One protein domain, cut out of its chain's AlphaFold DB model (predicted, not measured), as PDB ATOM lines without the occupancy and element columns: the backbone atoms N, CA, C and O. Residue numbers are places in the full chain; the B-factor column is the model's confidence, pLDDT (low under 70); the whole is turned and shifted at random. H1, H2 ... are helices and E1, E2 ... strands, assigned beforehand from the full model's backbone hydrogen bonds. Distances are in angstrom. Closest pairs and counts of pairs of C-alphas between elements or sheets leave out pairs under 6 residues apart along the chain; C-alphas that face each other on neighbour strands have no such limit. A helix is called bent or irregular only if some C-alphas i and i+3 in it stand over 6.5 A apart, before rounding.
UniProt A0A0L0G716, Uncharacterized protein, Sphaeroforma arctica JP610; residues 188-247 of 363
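This is residues 188 to 247 of the 363 residues of an uncharacterized protein of Sphaeroforma arctica JP610 (UniProt A0A0L0G716). A long tail, residues 188 to 200, sticks out from a small head in which H1 and H2 fold back on each other as a helical hairpin and the tiny strand hairpin E1 and E2 sits at the beginning of H1. The tail makes much of the length: the C-alphas span 56 by 24 by 17 A, while the body without residues 188 to 200 spans 31 by 22 by 14 A. The printed part has 60 residues, with two named strands and two named helices in the order E1, E2, H1, H2; the sheet E1 - E2 is antiparallel and the class is mostly helix. The whole is extended, with a radius of gyration of the C-alphas of 16.6 A.

Residues 188 to 205 hold no named element; C-alpha 188 is at (43.989, -18.338, -4.899). E1 is residues 206 to 208 and begins with C-alpha 206 at (23.762, -30.175, -28.984). E2 is residues 215 to 217. H1 is residues 218 to 232, 19.6 A from first to last C-alpha, and is irregular: C-alphas 228 and 231 are 8.2 A apart. H2 is residues 235 to 244, 14.9 A long, and ends with C-alpha 244 at (33.889, -33.798, -43.545).

E1 and E2 form an antiparallel hairpin, with 142 degrees between their directions. The C-alphas of Thr 206 and Lys 217 face each other at 4.3 A. N 207 and O 216 are within hydrogen-bond range at 2.8 A, as are N 216 and O 207 at 2.9 A. The closest C-alphas of E1 and H1 are those of Thr 206 and Glu 218, 5.5 A apart; those of E2 and H1 are Val 216 and His 224, 7.6 A apart. H1 and H2 touch and form a helical hairpin; their closest C-alphas are those of Ile 222 and Phe 241, 6.3 A apart. Their lines stand at a shallow tilt of 31 degrees, and they run opposite ways. H2 is apart from E1 and from E2. Of the O i to N i+4 pairs, 7 of 11 in H1 and 5 of 6 in H2 are within hydrogen-bond range.

The two C-alphas farthest apart are those of Phe 188 and Pro 235, at 55.8 A. The printed part has no cut. The links E2 to H1 and H1 to H2 are tight, and the link E1 to E2 is short. Residues 188 to 200 stand free. The mean pLDDT of the printed part is 75.4; residues 188 to 204, 238, 242 to 243 and 245 to 247 are under 70 in this model.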
ATOM      1  N   PHE A 188      43.013 -19.186  -4.220       55.16
ATOM      2  CA  PHE A 188      43.989 -18.338  -4.899       55.16
ATOM      3  C   PHE A 188      43.717 -18.336  -6.408       55.16
ATOM      4  O   PHE A 188      43.080 -19.242  -6.943       55.16
ATOM      5  N   ARG A 189      44.205 -17.309  -7.114       56.56
ATOM      6  CA  ARG A 189      44.010 -17.154  -8.569       56.56
ATOM      7  C   ARG A 189      44.517 -18.372  -9.361       56.56
ATOM      8  O   ARG A 189      43.951 -18.685 -10.402       56.56
ATOM      9  N   ASP A 190      45.509 -19.075  -8.819       58.59
ATOM     10  CA  ASP A 190      46.096 -20.296  -9.385       58.59
ATOM     11  C   ASP A 190      45.268 -21.568  -9.098       58.59
ATOM     12  O   ASP A 190      45.353 -22.540  -9.844       58.59
ATOM     13  N   ASP A 191      44.409 -21.546  -8.070       59.59
ATOM     14  CA  ASP A 191      43.527 -22.656  -7.662       59.59
ATOM     15  C   ASP A 191      42.144 -22.602  -8.330       59.59
ATOM     16  O   ASP A 191      41.261 -23.413  -8.034       59.59
ATOM     17  N   MET A 192      41.931 -21.656  -9.247       56.09
ATOM     18  CA  MET A 192      40.675 -21.490  -9.970       56.09
ATOM     19  C   MET A 192      40.837 -21.864 -11.454       56.09
ATOM     20  O   MET A 192      40.751 -20.994 -12.322       56.09
ATOM     21  N   PRO A 193      40.995 -23.160 -11.809       55.91
ATOM     22  CA  PRO A 193      41.077 -23.574 -13.210       55.91
ATOM     23  C   PRO A 193      39.725 -23.490 -13.948       55.91
ATOM     24  O   PRO A 193      39.607 -23.979 -15.065       55.91
ATOM     25  N   ILE A 194      38.692 -22.871 -13.365       58.62
ATOM     26  CA  ILE A 194      37.323 -22.881 -13.907       58.62
ATOM     27  C   ILE A 194      37.045 -21.696 -14.857       58.62
ATOM     28  O   ILE A 194      36.107 -21.770 -15.644       58.62
ATOM     29  N   PHE A 195      37.878 -20.646 -14.881       52.25
ATOM     30  CA  PHE A 195      37.669 -19.492 -15.785       52.25
ATOM     31  C   PHE A 195      38.800 -19.233 -16.797       52.25
ATOM     32  O   PHE A 195      38.705 -18.291 -17.576       52.25
ATOM     33  N   GLY A 196      39.856 -20.054 -16.817       53.88
ATOM     34  CA  GLY A 196      41.019 -19.857 -17.702       53.88
ATOM     35  C   GLY A 196      41.194 -20.899 -18.810       53.88
ATOM     36  O   GLY A 196      41.894 -20.652 -19.787       53.88
ATOM     37  N   GLN A 197      40.547 -22.057 -18.691       51.75
ATOM     38  CA  GLN A 197      40.439 -23.038 -19.766       51.75
ATOM     39  C   GLN A 197      38.958 -23.284 -19.964       51.75
ATOM     40  O   GLN A 197      38.342 -24.036 -19.209       51.75
ATOM     41  N   TYR A 198      38.369 -22.598 -20.943       49.59
ATOM     42  CA  TYR A 198      36.999 -22.897 -21.327       49.59
ATOM     43  C   TYR A 198      36.960 -24.400 -21.653       49.59
ATOM     44  O   TYR A 198      37.763 -24.830 -22.490       49.59
ATOM     45  N   PRO A 199      36.129 -25.221 -20.974       51.16
ATOM     46  CA  PRO A 199      36.072 -26.650 -21.252       51.16
ATOM     47  C   PRO A 199      35.807 -26.798 -22.745       51.16
ATOM     48  O   PRO A 199      34.821 -26.240 -23.224       51.16
ATOM     49  N   LEU A 200      36.718 -27.460 -23.474       55.38
ATOM     50  CA  LEU A 200      36.608 -27.692 -24.919       55.38
ATOM     51  C   LEU A 200      35.132 -27.973 -25.268       55.38
ATOM     52  O   LEU A 200      34.572 -28.965 -24.788       55.38
ATOM     53  N   PHE A 201      34.496 -27.054 -26.011       56.00
ATOM     54  CA  PHE A 201      33.028 -26.892 -26.081       56.00
ATOM     55  C   PHE A 201      32.279 -28.169 -26.482       56.00
ATOM     56  O   PHE A 201      31.118 -28.383 -26.111       56.00
ATOM     57  N   ASP A 202      32.979 -29.023 -27.222       55.38
ATOM     58  CA  ASP A 202      32.478 -30.100 -28.067       55.38
ATOM     59  C   ASP A 202      31.597 -31.145 -27.373       55.38
ATOM     60  O   ASP A 202      30.981 -31.982 -28.042       55.38
ATOM     61  N   THR A 203      31.525 -31.149 -26.039       59.69
ATOM     62  CA  THR A 203      30.727 -32.134 -25.297       59.69
ATOM     63  C   THR A 203      29.345 -31.657 -24.867       59.69
ATOM     64  O   THR A 203      28.502 -32.521 -24.601       59.69
ATOM     65  N   LEU A 204      29.082 -30.346 -24.840       65.81
ATOM     66  CA  LEU A 204      27.818 -29.790 -24.332       65.81
ATOM     67  C   LEU A 204      26.950 -29.132 -25.407       65.81
ATOM     68  O   LEU A 204      25.745 -28.996 -25.204       65.81
ATOM     69  N   LEU A 205      27.522 -28.769 -26.558       81.19
ATOM     70  CA  LEU A 205      26.747 -28.203 -27.656       81.19
ATOM     71  C   LEU A 205      25.997 -29.315 -28.400       81.19
ATOM     72  O   LEU A 205      26.570 -30.175 -29.081       81.19
ATOM     73  N   THR A 206      24.677 -29.320 -28.229       90.25
ATOM     74  CA  THR A 206      23.762 -30.175 -28.984       90.25
ATOM     75  C   THR A 206      22.934 -29.336 -29.942       90.25
ATOM     76  O   THR A 206      22.318 -28.355 -29.536       90.25
ATOM     77  N   VAL A 207      22.873 -29.764 -31.199       92.00
ATOM     78  CA  VAL A 207      22.110 -29.135 -32.274       92.00
ATOM     79  C   VAL A 207      20.891 -30.000 -32.580       92.00
ATOM     80  O   VAL A 207      20.986 -31.226 -32.669       92.00
ATOM     81  N   ARG A 208      19.725 -29.371 -32.750       94.69
ATOM     82  CA  ARG A 208      18.502 -30.063 -33.170       94.69
ATOM     83  C   ARG A 208      18.465 -30.164 -34.693       94.69
ATOM     84  O   ARG A 208      18.539 -29.153 -35.389       94.69
ATOM     85  N   CYS A 209      18.360 -31.377 -35.224       94.81
ATOM     86  CA  CYS A 209      18.307 -31.603 -36.662       94.81
ATOM     87  C   CYS A 209      16.952 -31.185 -37.236       94.81
ATOM     88  O   CYS A 209      15.928 -31.755 -36.889       94.81
ATOM     89  N   ARG A 210      16.929 -30.256 -38.197       93.19
ATOM     90  CA  ARG A 210      15.680 -29.763 -38.812       93.19
ATOM     91  C   ARG A 210      14.902 -30.826 -39.610       93.19
ATOM     92  O   ARG A 210      13.733 -30.627 -39.917       93.19
ATOM     93  N   HIS A 211      15.537 -31.935 -39.993       92.12
ATOM     94  CA  HIS A 211      14.910 -32.958 -40.840       92.12
ATOM     95  C   HIS A 211      14.197 -34.073 -40.065       92.12
ATOM     96  O   HIS A 211      13.313 -34.722 -40.635       92.12
ATOM     97  N   CYS A 212      14.592 -34.323 -38.816       93.88
ATOM     98  CA  CYS A 212      14.028 -35.369 -37.957       93.88
ATOM     99  C   CYS A 212      13.759 -34.915 -36.515       93.88
ATOM    100  O   CYS A 212      13.256 -35.707 -35.728       93.88
ATOM    101  N   ASP A 213      14.087 -33.666 -36.178       93.31
ATOM    102  CA  ASP A 213      14.010 -33.068 -34.844       93.31
ATOM    103  C   ASP A 213      14.844 -33.761 -33.755       93.31
ATOM    104  O   ASP A 213      14.720 -33.405 -32.578       93.31
ATOM    105  N   ASP A 214      15.735 -34.684 -34.135       94.00
ATOM    106  CA  ASP A 214      16.654 -35.352 -33.215       94.00
ATOM    107  C   ASP A 214      17.701 -34.370 -32.674       94.00
ATOM    108  O   ASP A 214      18.246 -33.531 -33.395       94.00
ATOM    109  N   VAL A 215      18.008 -34.496 -31.383       94.06
ATOM    110  CA  VAL A 215      19.059 -33.723 -30.714       94.06
ATOM    111  C   VAL A 215      20.379 -34.476 -30.858       94.06
ATOM    112  O   VAL A 215      20.540 -35.574 -30.323       94.06
ATOM    113  N   VAL A 216      21.325 -33.893 -31.593       92.88
ATOM    114  CA  VAL A 216      22.611 -34.513 -31.939       92.88
ATOM    115  C   VAL A 216      23.746 -33.637 -31.420       92.88
ATOM    116  O   VAL A 216      23.649 -32.416 -31.429       92.88
ATOM    117  N   LYS A 217      24.842 -34.241 -30.958       92.25
ATOM    118  CA  LYS A 217      26.056 -33.480 -30.626       92.25
ATOM    119  C   LYS A 217      26.589 -32.779 -31.870       92.25
ATOM    120  O   LYS A 217      26.592 -33.387 -32.940       92.25
ATOM    121  N   GLU A 218      27.089 -31.560 -31.723       89.38
ATOM    122  CA  GLU A 218      27.619 -30.779 -32.848       89.38
ATOM    123  C   GLU A 218      28.700 -31.548 -33.630       89.38
ATOM    124  O   GLU A 218      28.603 -31.699 -34.849       89.38
ATOM    125  N   SER A 219      29.623 -32.203 -32.919       87.62
ATOM    126  CA  SER A 219      30.660 -33.074 -33.501       87.62
ATOM    127  C   SER A 219      30.125 -34.283 -34.287       87.62
ATOM    128  O   SER A 219      30.820 -34.831 -35.141       87.62
ATOM    129  N   ALA A 220      28.885 -34.710 -34.033       89.38
ATOM    130  CA  ALA A 220      28.239 -35.832 -34.713       89.38
ATOM    131  C   ALA A 220      27.195 -35.393 -35.755       89.38
ATOM    132  O   ALA A 220      26.633 -36.248 -36.446       89.38
ATOM    133  N   PHE A 221      26.937 -34.089 -35.901       91.75
ATOM    134  CA  PHE A 221      25.870 -33.571 -36.757       91.75
ATOM    135  C   PHE A 221      26.094 -33.909 -38.236       91.75
ATOM    136  O   PHE A 221      25.178 -34.373 -38.912       91.75
ATOM    137  N   ILE A 222      27.330 -33.777 -38.728       90.25
ATOM    138  CA  ILE A 222      27.682 -34.106 -40.120       90.25
ATOM    139  C   ILE A 222      27.457 -35.596 -40.404       90.25
ATOM    140  O   ILE A 222      26.844 -35.962 -41.406       90.25
ATOM    141  N   SER A 223      27.896 -36.466 -39.490       90.75
ATOM    142  CA  SER A 223      27.705 -37.914 -39.613       90.75
ATOM    143  C   SER A 223      26.221 -38.289 -39.600       90.75
ATOM    144  O   SER A 223      25.774 -39.084 -40.426       90.75
ATOM    145  N   HIS A 224      25.433 -37.657 -38.725       93.44
ATOM    146  CA  HIS A 224      23.981 -37.812 -38.697       93.44
ATOM    147  C   HIS A 224      23.324 -37.364 -40.015       93.44
ATOM    148  O   HIS A 224      22.529 -38.112 -40.580       93.44
ATOM    149  N   MET A 225      23.701 -36.201 -40.557       92.62
ATOM    150  CA  MET A 225      23.168 -35.700 -41.830       92.62
ATOM    151  C   MET A 225      23.446 -36.659 -42.991       92.62
ATOM    152  O   MET A 225      22.544 -36.952 -43.776       92.62
ATOM    153  N   VAL A 226      24.659 -37.208 -43.078       91.38
ATOM    154  CA  VAL A 226      25.013 -38.162 -44.138       91.38
ATOM    155  C   VAL A 226      24.319 -39.512 -43.928       91.38
ATOM    156  O   VAL A 226      23.777 -40.070 -44.873       91.38
ATOM    157  N   GLN A 227      24.283 -40.056 -42.710       89.75
ATOM    158  CA  GLN A 227      23.739 -41.405 -42.479       89.75
ATOM    159  C   GLN A 227      22.210 -41.459 -42.470       89.75
ATOM    160  O   GLN A 227      21.624 -42.443 -42.919       89.75
ATOM    161  N   SER A 228      21.558 -40.435 -41.921       90.25
ATOM    162  CA  SER A 228      20.105 -40.411 -41.726       90.25
ATOM    163  C   SER A 228      19.371 -39.643 -42.825       90.25
ATOM    164  O   SER A 228      18.179 -39.878 -43.035       90.25
ATOM    165  N   HIS A 229      20.064 -38.750 -43.539       92.00
ATOM    166  CA  HIS A 229      19.457 -37.856 -44.526       92.00
ATOM    167  C   HIS A 229      20.181 -37.819 -45.881       92.00
ATOM    168  O   HIS A 229      19.884 -36.922 -46.668       92.00
ATOM    169  N   ALA A 230      21.038 -38.801 -46.209       83.69
ATOM    170  CA  ALA A 230      21.684 -38.913 -47.529       83.69
ATOM    171  C   ALA A 230      20.709 -38.698 -48.698       83.69
ATOM    172  O   ALA A 230      21.000 -37.923 -49.602       83.69
ATOM    173  N   ASP A 231      19.528 -39.314 -48.636       84.06
ATOM    174  CA  ASP A 231      18.526 -39.261 -49.711       84.06
ATOM    175  C   ASP A 231      17.852 -37.884 -49.861       84.06
ATOM    176  O   ASP A 231      17.174 -37.621 -50.852       84.06
ATOM    177  N   ARG A 232      17.989 -37.011 -48.857       79.56
ATOM    178  CA  ARG A 232      17.388 -35.666 -48.812       79.56
ATOM    179  C   ARG A 232      18.412 -34.553 -49.008       79.56
ATOM    180  O   ARG A 232      18.022 -33.399 -49.185       79.56
ATOM    181  N   LEU A 233      19.701 -34.874 -48.956       80.00
ATOM    182  CA  LEU A 233      20.761 -33.929 -49.266       80.00
ATOM    183  C   LEU A 233      20.788 -33.706 -50.775       80.00
ATOM    184  O   LEU A 233      20.826 -34.656 -51.556       80.00
ATOM    185  N   SER A 234      20.788 -32.442 -51.201       78.00
ATOM    186  CA  SER A 234      21.039 -32.149 -52.608       78.00
ATOM    187  C   SER A 234      22.438 -32.667 -52.990       78.00
ATOM    188  O   SER A 234      23.351 -32.626 -52.154       78.00
ATOM    189  N   PRO A 235      22.647 -33.126 -54.240       71.12
ATOM    190  CA  PRO A 235      23.935 -33.652 -54.694       71.12
ATOM    191  C   PRO A 235      25.157 -32.786 -54.325       71.12
ATOM    192  O   PRO A 235      26.130 -33.344 -53.814       71.12
ATOM    193  N   PRO A 236      25.137 -31.440 -54.471       70.50
ATOM    194  CA  PRO A 236      26.287 -30.619 -54.086       70.50
ATOM    195  C   PRO A 236      26.532 -30.578 -52.569       70.50
ATOM    196  O   PRO A 236      27.674 -30.441 -52.137       70.50
ATOM    197  N   HIS A 237      25.493 -30.714 -51.741       71.00
ATOM    198  CA  HIS A 237      25.645 -30.761 -50.286       71.00
ATOM    199  C   HIS A 237      26.152 -32.121 -49.811       71.00
ATOM    200  O   HIS A 237      27.024 -32.173 -48.947       71.00
ATOM    201  N   ALA A 238      25.683 -33.216 -50.412       67.81
ATOM    202  CA  ALA A 238      26.154 -34.559 -50.085       67.81
ATOM    203  C   ALA A 238      27.674 -34.705 -50.282       67.81
ATOM    204  O   ALA A 238      28.346 -35.267 -49.421       67.81
ATOM    205  N   VAL A 239      28.228 -34.132 -51.359       72.12
ATOM    206  CA  VAL A 239      29.681 -34.145 -51.620       72.12
ATOM    207  C   VAL A 239      30.443 -33.339 -50.564       72.12
ATOM    208  O   VAL A 239      31.411 -33.843 -49.996       72.12
ATOM    209  N   LYS A 240      29.979 -32.128 -50.223       75.38
ATOM    210  CA  LYS A 240      30.610 -31.294 -49.181       75.38
ATOM    211  C   LYS A 240      30.641 -31.991 -47.818       75.38
ATOM    212  O   LYS A 240      31.664 -31.969 -47.139       75.38
ATOM    213  N   PHE A 241      29.546 -32.644 -47.431       73.31
ATOM    214  CA  PHE A 241      29.468 -33.346 -46.149       73.31
ATOM    215  C   PHE A 241      30.211 -34.687 -46.146       73.31
ATOM    216  O   PHE A 241      30.708 -35.093 -45.098       73.31
ATOM    217  N   ALA A 242      30.352 -35.352 -47.296       68.06
ATOM    218  CA  ALA A 242      31.103 -36.603 -47.401       68.06
ATOM    219  C   ALA A 242      32.598 -36.425 -47.092       68.06
ATOM    220  O   ALA A 242      33.190 -37.301 -46.466       68.06
ATOM    221  N   HIS A 243      33.198 -35.289 -47.466       67.94
ATOM    222  CA  HIS A 243      34.601 -34.994 -47.146       67.94
ATOM    223  C   HIS A 243      34.837 -34.674 -45.662       67.94
ATOM    224  O   HIS A 243      35.934 -34.895 -45.157       67.94
ATOM    225  N   LEU A 244      33.816 -34.173 -44.962       71.75
ATOM    226  CA  LEU A 244      33.889 -33.798 -43.545       71.75
ATOM    227  C   LEU A 244      33.458 -34.927 -42.601       71.75
ATOM    228  O   LEU A 244      33.698 -34.861 -41.395       71.75
ATOM    229  N   ALA A 245      32.810 -35.965 -43.130       60.56
ATOM    230  CA  ALA A 245      32.442 -37.136 -42.359       60.56
ATOM    231  C   ALA A 245      33.708 -37.930 -42.005       60.56
ATOM    232  O   ALA A 245      34.195 -38.747 -42.788       60.56
ATOM    233  N   LEU A 246      34.240 -37.700 -40.801       56.66
ATOM    234  CA  LEU A 246      35.275 -38.563 -40.243       56.66
ATOM    235  C   LEU A 246      34.776 -40.018 -40.220       56.66
ATOM    236  O   LEU A 246      33.617 -40.269 -39.856       56.66
ATOM    237  N   PRO A 247      35.629 -40.996 -40.578       53.94
ATOM    238  CA  PRO A 247      35.276 -42.397 -40.426       53.94
ATOM    239  C   PRO A 247      34.936 -42.653 -38.953       53.94
ATOM    240  O   PRO A 247      35.611 -42.110 -38.075       53.94
TER     241      PRO A 247